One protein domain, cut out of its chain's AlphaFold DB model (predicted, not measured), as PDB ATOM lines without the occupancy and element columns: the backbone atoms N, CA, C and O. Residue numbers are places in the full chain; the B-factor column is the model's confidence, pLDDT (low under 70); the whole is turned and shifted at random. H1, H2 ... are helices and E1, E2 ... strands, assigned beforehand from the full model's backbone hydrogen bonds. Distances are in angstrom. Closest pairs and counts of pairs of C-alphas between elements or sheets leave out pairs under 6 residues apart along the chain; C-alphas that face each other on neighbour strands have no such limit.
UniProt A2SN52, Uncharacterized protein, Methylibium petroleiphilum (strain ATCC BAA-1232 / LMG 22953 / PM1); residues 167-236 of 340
ATOM      1  N   VAL A 167      11.952 -40.194  48.698       97.06
ATOM      2  CA  VAL A 167      10.823 -40.509  49.587       97.06
ATOM      3  C   VAL A 167      11.137 -41.743  50.444       97.06
ATOM      4  O   VAL A 167      12.212 -42.338  50.350       97.06
ATOM      5  N   SER A 168      10.212 -42.113  51.331       91.12
ATOM      6  CA  SER A 168      10.337 -43.257  52.245       91.12
ATOM      7  C   SER A 168      10.780 -44.552  51.549       91.12
ATOM      8  O   SER A 168      10.391 -44.823  50.417       91.12
ATOM      9  N   GLY A 169      11.557 -45.388  52.249       90.38
ATOM     10  CA  GLY A 169      11.943 -46.721  51.761       90.38
ATOM     11  C   GLY A 169      13.012 -46.728  50.664       90.38
ATOM     12  O   GLY A 169      13.147 -47.718  49.956       90.38
ATOM     13  N   GLY A 170      13.758 -45.629  50.494       93.88
ATOM     14  CA  GLY A 170      14.778 -45.515  49.443       93.88
ATOM     15  C   GLY A 170      14.190 -45.349  48.040       93.88
ATOM     16  O   GLY A 170      14.889 -45.538  47.048       93.88
ATOM     17  N   HIS A 171      12.902 -45.018  47.949       97.19
ATOM     18  CA  HIS A 171      12.240 -44.732  46.688       97.19
ATOM     19  C   HIS A 171      12.460 -43.276  46.259       97.19
ATOM     20  O   HIS A 171      12.864 -42.413  47.042       97.19
ATOM     21  N   GLU A 172      12.146 -43.000  44.997       98.25
ATOM     22  CA  GLU A 172      12.229 -41.673  44.402       98.25
ATOM     23  C   GLU A 172      10.943 -41.372  43.631       98.25
ATOM     24  O   GLU A 172      10.426 -42.219  42.896       98.25
ATOM     25  N   ALA A 173      10.426 -40.162  43.814       98.50
ATOM     26  CA  ALA A 173       9.318 -39.624  43.052       98.50
ATOM     27  C   ALA A 173       9.833 -38.680  41.965       98.50
ATOM     28  O   ALA A 173      10.606 -37.766  42.245       98.50
ATOM     29  N   ARG A 174       9.354 -38.850  40.729       98.50
ATOM     30  CA  ARG A 174       9.782 -38.024  39.585       98.50
ATOM     31  C   ARG A 174       9.341 -36.566  39.695       98.50
ATOM     32  O   ARG A 174       9.958 -35.691  39.100       98.50
ATOM     33  N   ARG A 175       8.267 -36.311  40.449       98.56
ATOM     34  CA  ARG A 175       7.711 -34.980  40.720       98.56
ATOM     35  C   ARG A 175       7.504 -34.779  42.214       98.56
ATOM     36  O   ARG A 175       7.018 -35.691  42.884       98.56
ATOM     37  N   MET A 176       7.772 -33.575  42.712       98.44
ATOM     38  CA  MET A 176       7.543 -33.205  44.111       98.44
ATOM     39  C   MET A 176       6.061 -33.336  44.493       98.44
ATOM     40  O   MET A 176       5.743 -33.932  45.522       98.44
ATOM     41  N   GLU A 177       5.141 -32.901  43.623       98.50
ATOM     42  CA  GLU A 177       3.698 -33.106  43.835       98.50
ATOM     43  C   GLU A 177       3.363 -34.597  44.026       98.50
ATOM     44  O   GLU A 177       2.594 -34.952  44.919       98.50
ATOM     45  N   ASN A 178       3.984 -35.494  43.252       98.75
ATOM     46  CA  ASN A 178       3.768 -36.935  43.399       98.75
ATOM     47  C   ASN A 178       4.384 -37.466  44.698       98.75
ATOM     48  O   ASN A 178       3.753 -38.282  45.371       98.75
ATOM     49  N   ALA A 179       5.567 -36.981  45.086       98.56
ATOM     50  CA  ALA A 179       6.179 -37.303  46.374       98.56
ATOM     51  C   ALA A 179       5.199 -37.025  47.523       98.56
ATOM     52  O   ALA A 179       4.934 -37.905  48.344       98.56
ATOM     53  N   TRP A 180       4.587 -35.839  47.528       98.38
ATOM     54  CA  TRP A 180       3.620 -35.433  48.544       98.38
ATOM     55  C   TRP A 180       2.314 -36.235  48.493       98.38
ATOM     56  O   TRP A 180       1.847 -36.740  49.514       98.38
ATOM     57  N   GLN A 181       1.697 -36.354  47.316       98.38
ATOM     58  CA  GLN A 181       0.356 -36.933  47.195       98.38
ATOM     59  C   GLN A 181       0.346 -38.441  47.458       98.38
ATOM     60  O   GLN A 181      -0.562 -38.927  48.131       98.38
ATOM     61  N   PHE A 182       1.361 -39.169  46.987       98.56
ATOM     62  CA  PHE A 182       1.454 -40.623  47.151       98.56
ATOM     63  C   PHE A 182       2.106 -41.061  48.470       98.56
ATOM     64  O   PHE A 182       2.086 -42.240  48.812       98.56
ATOM     65  N   SER A 183       2.590 -40.115  49.279       98.44
ATOM     66  CA  SER A 183       2.949 -40.381  50.682       98.44
ATOM     67  C   SER A 183       1.727 -40.426  51.614       98.44
ATOM     68  O   SER A 183       1.856 -40.741  52.792       98.44
ATOM     69  N   LYS A 184       0.522 -40.116  51.122       98.56
ATOM     70  CA  LYS A 184      -0.721 -40.169  51.908       98.56
ATOM     71  C   LYS A 184      -1.304 -41.575  51.906       98.56
ATOM     72  O   LYS A 184      -1.470 -42.162  50.841       98.56
ATOM     73  N   VAL A 185      -1.674 -42.065  53.083       98.56
ATOM     74  CA  VAL A 185      -2.325 -43.364  53.267       98.56
ATOM     75  C   VAL A 185      -3.819 -43.147  53.445       98.56
ATOM     76  O   VAL A 185      -4.246 -42.287  54.221       98.56
ATOM     77  N   TRP A 186      -4.624 -43.905  52.712       98.56
ATOM     78  CA  TRP A 186      -6.085 -43.804  52.726       98.56
ATOM     79  C   TRP A 186      -6.713 -44.844  53.666       98.56
ATOM     80  O   TRP A 186      -6.069 -45.847  53.949       98.56
ATOM     81  N   PRO A 187      -7.948 -44.647  54.170       98.56
ATOM     82  CA  PRO A 187      -8.557 -45.577  55.130       98.56
ATOM     83  C   PRO A 187      -8.606 -47.044  54.671       98.56
ATOM     84  O   PRO A 187      -8.384 -47.942  55.471       98.56
ATOM     85  N   ASP A 188      -8.824 -47.291  53.379       98.44
ATOM     86  CA  ASP A 188      -8.831 -48.626  52.757       98.44
ATOM     87  C   ASP A 188      -7.428 -49.221  52.530       98.44
ATOM     88  O   ASP A 188      -7.279 -50.335  52.036       98.44
ATOM     89  N   GLN A 189      -6.389 -48.471  52.881       98.56
ATOM     90  CA  GLN A 189      -4.984 -48.841  52.767       98.56
ATOM     91  C   GLN A 189      -4.306 -49.019  54.133       98.56
ATOM     92  O   GLN A 189      -3.092 -49.213  54.195       98.56
ATOM     93  N   VAL A 190      -5.077 -48.948  55.219       98.69
ATOM     94  CA  VAL A 190      -4.602 -49.164  56.585       98.69
ATOM     95  C   VAL A 190      -4.873 -50.615  56.980       98.69
ATOM     96  O   VAL A 190      -6.012 -51.075  56.936       98.69
ATOM     97  N   GLY A 191      -3.819 -51.345  57.339       98.44
ATOM     98  CA  GLY A 191      -3.898 -52.714  57.834       98.44
ATOM     99  C   GLY A 191      -4.480 -52.795  59.245       98.44
ATOM    100  O   GLY A 191      -4.669 -51.783  59.922       98.44
ATOM    101  N   ALA A 192      -4.733 -54.017  59.718       98.19
ATOM    102  CA  ALA A 192      -5.248 -54.256  61.071       98.19
ATOM    103  C   ALA A 192      -4.301 -53.751  62.180       98.19
ATOM    104  O   ALA A 192      -4.747 -53.424  63.276       98.19
ATOM    105  N   ASP A 193      -3.004 -53.644  61.885       97.94
ATOM    106  CA  ASP A 193      -1.958 -53.094  62.756       97.94
ATOM    107  C   ASP A 193      -1.839 -51.556  62.675       97.94
ATOM    108  O   ASP A 193      -1.001 -50.935  63.335       97.94
ATOM    109  N   GLY A 194      -2.669 -50.915  61.851       97.94
ATOM    110  CA  GLY A 194      -2.638 -49.480  61.618       97.94
ATOM    111  C   GLY A 194      -1.521 -49.010  60.680       97.94
ATOM    112  O   GLY A 194      -1.356 -47.794  60.545       97.94
ATOM    113  N   ASN A 195      -0.758 -49.912  60.054       98.19
ATOM    114  CA  ASN A 195       0.311 -49.584  59.105       98.19
ATOM    115  C   ASN A 195      -0.173 -49.668  57.647       98.19
ATOM    116  O   ASN A 195      -1.259 -50.194  57.387       98.19
ATOM    117  N   PRO A 196       0.586 -49.132  56.676       98.31
ATOM    118  CA  PRO A 196       0.199 -49.220  55.278       98.31
ATOM    119  C   PRO A 196       0.239 -50.667  54.767       98.31
ATOM    120  O   PRO A 196       1.207 -51.388  55.004       98.31
ATOM    121  N   THR A 197      -0.791 -51.081  54.029       98.38
ATOM    122  CA  THR A 197      -0.871 -52.418  53.411       98.38
ATOM    123  C   THR A 197       0.013 -52.545  52.161       98.38
ATOM    124  O   THR A 197       0.498 -51.554  51.616       98.38
ATOM    125  N   GLU A 198       0.172 -53.752  51.608       98.06
ATOM    126  CA  GLU A 198       0.858 -53.918  50.308       98.06
ATOM    127  C   GLU A 198       0.137 -53.177  49.165       98.06
ATOM    128  O   GLU A 198       0.768 -52.677  48.229       98.06
ATOM    129  N   ALA A 199      -1.189 -53.030  49.264       98.25
ATOM    130  CA  ALA A 199      -1.971 -52.249  48.309       98.25
ATOM    131  C   ALA A 199      -1.576 -50.761  48.328       98.25
ATOM    132  O   ALA A 199      -1.483 -50.146  47.263       98.25
ATOM    133  N   TYR A 200      -1.277 -50.192  49.508       98.12
ATOM    134  CA  TYR A 200      -0.683 -48.853  49.604       98.12
ATOM    135  C   TYR A 200       0.637 -48.792  48.851       98.12
ATOM    136  O   TYR A 200       0.807 -47.930  47.992       98.12
ATOM    137  N   TRP A 201       1.564 -49.703  49.152       97.94
ATOM    138  CA  TRP A 201       2.906 -49.652  48.584       97.94
ATOM    139  C   TRP A 201       2.883 -49.801  47.069       97.94
ATOM    140  O   TRP A 201       3.576 -49.063  46.369       97.94
ATOM    141  N   THR A 202       2.061 -50.705  46.544       98.19
ATOM    142  CA  THR A 202       1.854 -50.862  45.101       98.19
ATOM    143  C   THR A 202       1.354 -49.562  44.464       98.19
ATOM    144  O   THR A 202       1.929 -49.094  43.478       98.19
ATOM    145  N   TRP A 203       0.340 -48.929  45.062       98.56
ATOM    146  CA  TRP A 203      -0.210 -47.653  44.600       98.56
ATOM    147  C   TRP A 203       0.801 -46.497  44.691       98.56
ATOM    148  O   TRP A 203       0.977 -45.750  43.725       98.56
ATOM    149  N   ALA A 204       1.508 -46.370  45.815       98.38
ATOM    150  CA  ALA A 204       2.469 -45.303  46.062       98.38
ATOM    151  C   ALA A 204       3.676 -45.396  45.118       98.38
ATOM    152  O   ALA A 204       4.023 -44.411  44.466       98.38
ATOM    153  N   LYS A 205       4.247 -46.600  44.945       98.50
ATOM    154  CA  LYS A 205       5.351 -46.867  44.001       98.50
ATOM    155  C   LYS A 205       4.971 -46.496  42.565       98.50
ATOM    156  O   LYS A 205       5.782 -45.903  41.854       98.50
ATOM    157  N   ALA A 206       3.753 -46.822  42.131       98.56
ATOM    158  CA  ALA A 206       3.264 -46.442  40.806       98.56
ATOM    159  C   ALA A 206       3.118 -44.916  40.668       98.56
ATOM    160  O   ALA A 206       3.535 -44.341  39.663       98.56
ATOM    161  N   GLY A 207       2.585 -44.254  41.694       98.50
ATOM    162  CA  GLY A 207       2.415 -42.805  41.718       98.50
ATOM    163  C   GLY A 207       3.718 -42.013  41.719       98.50
ATOM    164  O   GLY A 207       3.860 -41.058  40.958       98.50
ATOM    165  N   TRP A 208       4.704 -42.432  42.512       98.69
ATOM    166  CA  TRP A 208       6.033 -41.815  42.538       98.69
ATOM    167  C   TRP A 208       6.746 -41.914  41.184       98.69
ATOM    168  O   TRP A 208       7.394 -40.959  40.756       98.69
ATOM    169  N   ARG A 209       6.568 -43.023  40.460       98.50
ATOM    170  CA  ARG A 209       7.139 -43.229  39.117       98.50
ATOM    171  C   ARG A 209       6.421 -42.457  38.005       98.50
ATOM    172  O   ARG A 209       6.893 -42.482  36.872       98.50
ATOM    173  N   ASN A 210       5.301 -41.795  38.290       98.44
ATOM    174  CA  ASN A 210       4.552 -41.050  37.285       98.44
ATOM    175  C   ASN A 210       5.285 -39.751  36.900       98.44
ATOM    176  O   ASN A 210       5.609 -38.934  37.762       98.44
ATOM    177  N   ASP A 211       5.513 -39.544  35.600       98.12
ATOM    178  CA  ASP A 211       6.146 -38.333  35.052       98.12
ATOM    179  C   ASP A 211       5.272 -37.084  35.148       98.12
ATOM    180  O   ASP A 211       5.774 -35.954  35.118       98.12
ATOM    181  N   ARG A 212       3.953 -37.281  35.222       98.31
ATOM    182  CA  ARG A 212       2.977 -36.201  35.315       98.31
ATOM    183  C   ARG A 212       2.629 -35.959  36.781       98.31
ATOM    184  O   ARG A 212       2.370 -36.925  37.501       98.31
ATOM    185  N   PRO A 213       2.585 -34.697  37.233       98.31
ATOM    186  CA  PRO A 213       2.116 -34.384  38.574       98.31
ATOM    187  C   PRO A 213       0.626 -34.736  38.700       98.31
ATOM    188  O   PRO A 213      -0.189 -34.343  37.864       98.31
ATOM    189  N   VAL A 214       0.266 -35.480  39.746       98.38
ATOM    190  CA  VAL A 214      -1.110 -35.911  40.022       98.38
ATOM    191  C   VAL A 214      -1.606 -35.244  41.294       98.38
ATOM    192  O   VAL A 214      -1.370 -35.718  42.403       98.38
ATOM    193  N   ARG A 215      -2.364 -34.160  41.136       97.25
ATOM    194  CA  ARG A 215      -3.052 -33.510  42.253       97.25
ATOM    195  C   ARG A 215      -4.371 -34.224  42.539       97.25
ATOM    196  O   ARG A 215      -5.157 -34.469  41.629       97.25
ATOM    197  N   TYR A 216      -4.627 -34.513  43.814       97.00
ATOM    198  CA  TYR A 216      -5.831 -35.210  44.286       97.00
ATOM    199  C   TYR A 216      -6.050 -36.598  43.645       97.00
ATOM    200  O   TYR A 216      -7.101 -36.834  43.047       97.00
ATOM    201  N   PRO A 217      -5.121 -37.560  43.811       98.00
ATOM    202  CA  PRO A 217      -5.241 -38.891  43.197       98.00
ATOM    203  C   PRO A 217      -6.476 -39.691  43.656       98.00
ATOM    204  O   PRO A 217      -6.826 -40.689  43.034       98.00
ATOM    205  N   ARG A 218      -7.145 -39.264  44.736       98.00
ATOM    206  CA  ARG A 218      -8.397 -39.844  45.256       98.00
ATOM    207  C   ARG A 218      -9.584 -38.875  45.190       98.00
ATOM    208  O   ARG A 218     -10.580 -39.069  45.875       98.00
ATOM    209  N   GLY A 219      -9.477 -37.825  44.376       97.75
ATOM    210  CA  GLY A 219     -10.491 -36.781  44.252       97.75
ATOM    211  C   GLY A 219     -10.330 -35.643  45.265       97.75
ATOM    212  O   GLY A 219      -9.731 -35.781  46.335       97.75
ATOM    213  N   LYS A 220     -10.838 -34.462  44.895       95.31
ATOM    214  CA  LYS A 220     -10.758 -33.255  45.727       95.31
ATOM    215  C   LYS A 220     -11.617 -33.428  46.984       95.31
ATOM    216  O   LYS A 220     -12.786 -33.774  46.885       95.31
ATOM    217  N   GLY A 221     -11.042 -33.145  48.153       94.75
ATOM    218  CA  GLY A 221     -11.733 -33.245  49.446       94.75
ATOM    219  C   GLY A 221     -11.657 -34.621  50.111       94.75
ATOM    220  O   GLY A 221     -12.067 -34.746  51.265       94.75
ATOM    221  N   ALA A 222     -11.090 -35.629  49.441       97.38
ATOM    222  CA  ALA A 222     -10.785 -36.901  50.080       97.38
ATOM    223  C   ALA A 222      -9.811 -36.681  51.253       97.38
ATOM    224  O   ALA A 222      -8.807 -35.974  51.116       97.38
ATOM    225  N   LYS A 223     -10.106 -37.303  52.401       97.12
ATOM    226  CA  LYS A 223      -9.301 -37.194  53.624       97.12
ATOM    227  C   LYS A 223      -8.414 -38.433  53.795       97.12
ATOM    228  O   LYS A 223      -8.959 -39.534  53.889       97.12
ATOM    229  N   PRO A 224      -7.079 -38.287  53.812       98.25
ATOM    230  CA  PRO A 224      -6.199 -39.401  54.136       98.25
ATOM    231  C   PRO A 224      -6.343 -39.777  55.615       98.25
ATOM    232  O   PRO A 224      -6.713 -38.937  56.434       98.25
ATOM    233  N   ALA A 225      -6.027 -41.026  55.952       98.38
ATOM    234  CA  ALA A 225      -5.922 -41.469  57.339       98.38
ATOM    235  C   ALA A 225      -4.713 -40.813  58.025       98.38
ATOM    236  O   ALA A 225      -4.820 -40.324  59.146       98.38
ATOM    237  N   TYR A 226      -3.573 -40.776  57.330       98.56
ATOM    238  CA  TYR A 226      -2.341 -40.109  57.752       98.56
ATOM    239  C   TYR A 226      -1.380 -39.965  56.561       98.56
ATOM    240  O   TYR A 226      -1.648 -40.438  55.453       98.56
ATOM    241  N   LEU A 227      -0.246 -39.304  56.783       98.50
ATOM    242  CA  LEU A 227       0.898 -39.304  55.877       98.50
ATOM    243  C   LEU A 227       1.944 -40.311  56.376       98.50
ATOM    244  O   LEU A 227       2.298 -40.284  57.551       98.50
ATOM    245  N   TRP A 228       2.443 -41.184  55.504       98.44
ATOM    246  CA  TRP A 228       3.526 -42.113  55.820       98.44
ATOM    247  C   TRP A 228       4.878 -41.526  55.415       98.44
ATOM    248  O   TRP A 228       5.134 -41.285  54.231       98.44
ATOM    249  N   TRP A 229       5.759 -41.296  56.388       98.00
ATOM    250  CA  TRP A 229       7.043 -40.638  56.150       98.00
ATOM    251  C   TRP A 229       8.154 -41.241  57.009       98.00
ATOM    252  O   TRP A 229       8.077 -41.209  58.232       98.00
ATOM    253  N   HIS A 230       9.175 -41.820  56.373       95.88
ATOM    254  CA  HIS A 230      10.323 -42.473  57.022       95.88
ATOM    255  C   HIS A 230       9.959 -43.469  58.139       95.88
ATOM    256  O   HIS A 230      10.637 -43.548  59.156       95.88
ATOM    257  N   GLY A 231       8.902 -44.261  57.927       96.44
ATOM    258  CA  GLY A 231       8.442 -45.256  58.904       96.44
ATOM    259  C   GLY A 231       7.496 -44.699  59.971       96.44
ATOM    260  O   GLY A 231       7.106 -45.431  60.875       96.44
ATOM    261  N   GLU A 232       7.114 -43.425  59.873       98.00
ATOM    262  CA  GLU A 232       6.226 -42.767  60.824       98.00
ATOM    263  C   GLU A 232       4.871 -42.400  60.210       98.00
ATOM    264  O   GLU A 232       4.750 -42.108  59.017       98.00
ATOM    265  N   LYS A 233       3.849 -42.358  61.074       98.38
ATOM    266  CA  LYS A 233       2.494 -41.892  60.758       98.38
ATOM    267  C   LYS A 233       2.356 -40.445  61.205       98.38
ATOM    268  O   LYS A 233       2.348 -40.162  62.401       98.38
ATOM    269  N   LEU A 234       2.243 -39.531  60.253       98.19
ATOM    270  CA  LEU A 234       2.147 -38.102  60.518       98.19
ATOM    271  C   LEU A 234       0.719 -37.602  60.291       98.19
ATOM    272  O   LEU A 234       0.101 -37.873  59.259       98.19
ATOM    273  N   ALA A 235       0.219 -36.823  61.250       97.75
ATOM    274  CA  ALA A 235      -0.970 -35.997  61.060       97.75
ATOM    275  C   ALA A 235      -0.690 -34.862  60.056       97.75
ATOM    276  O   ALA A 235       0.436 -34.691  59.583       97.75
ATOM    277  N   TYR A 236      -1.707 -34.063  59.729       96.50
ATOM    278  CA  TYR A 236      -1.610 -33.050  58.676       96.50
ATOM    279  C   TYR A 236      -0.486 -32.026  58.909       96.50
ATOM    280  O   TYR A 236       0.389 -31.889  58.049       96.50
TER     281      TYR A 236
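This is residues 167 to 236 of the 340 residues of an uncharacterized protein of Methylibium petroleiphilum (strain ATCC BAA-1232 / LMG 22953 / PM1) (UniProt A2SN52). With little regular structure, two short helices lie side by side, H1 and H2, and a small strand hairpin, E1 and E2, has E1 near H1; long loops join these parts. In the first loop, residues 184 to 185 pair antiparallel with residues 226 to 227 of E1. The printed part has 70 residues, 25 of them in named elements, in the order H1, H2, E1, E2, class mixed. It is compact, radius of gyration of the C-alphas 11.2 A, spans 33 by 29 by 20 A.

H1, residues 176 to 182, begins at C-alpha 176 (7.543, -33.205, 44.111) and is 10.1 A long. H2, residues 198 to 208, is 15.3 A long. E1 is residues 226 to 229, 9.5 A; E2, residues 232 to 234, 6.2 A, ends at C-alpha 234 (2.147, -38.102, 60.518).

H1 and H2 form a helical hairpin and touch, the closest C-alphas those of Phe 182 and Ala 204, 4.9 A, at a shallow tilt of 18 degrees, opposite ways. In both, every O i to N i+4 pair is within hydrogen-bond range. E1 and E2, a hairpin, are antiparallel at 138 degrees; N 234 and O 227 are 2.8 A apart. H1 and H2 are each apart from E2.

The C-alphas of Asp 193 and Arg 212 are farthest apart, 32.6 A. The links H1 to H2 and H2 to E1 are long. The printed part has no cut, and no printed residue is under 70 in pLDDT.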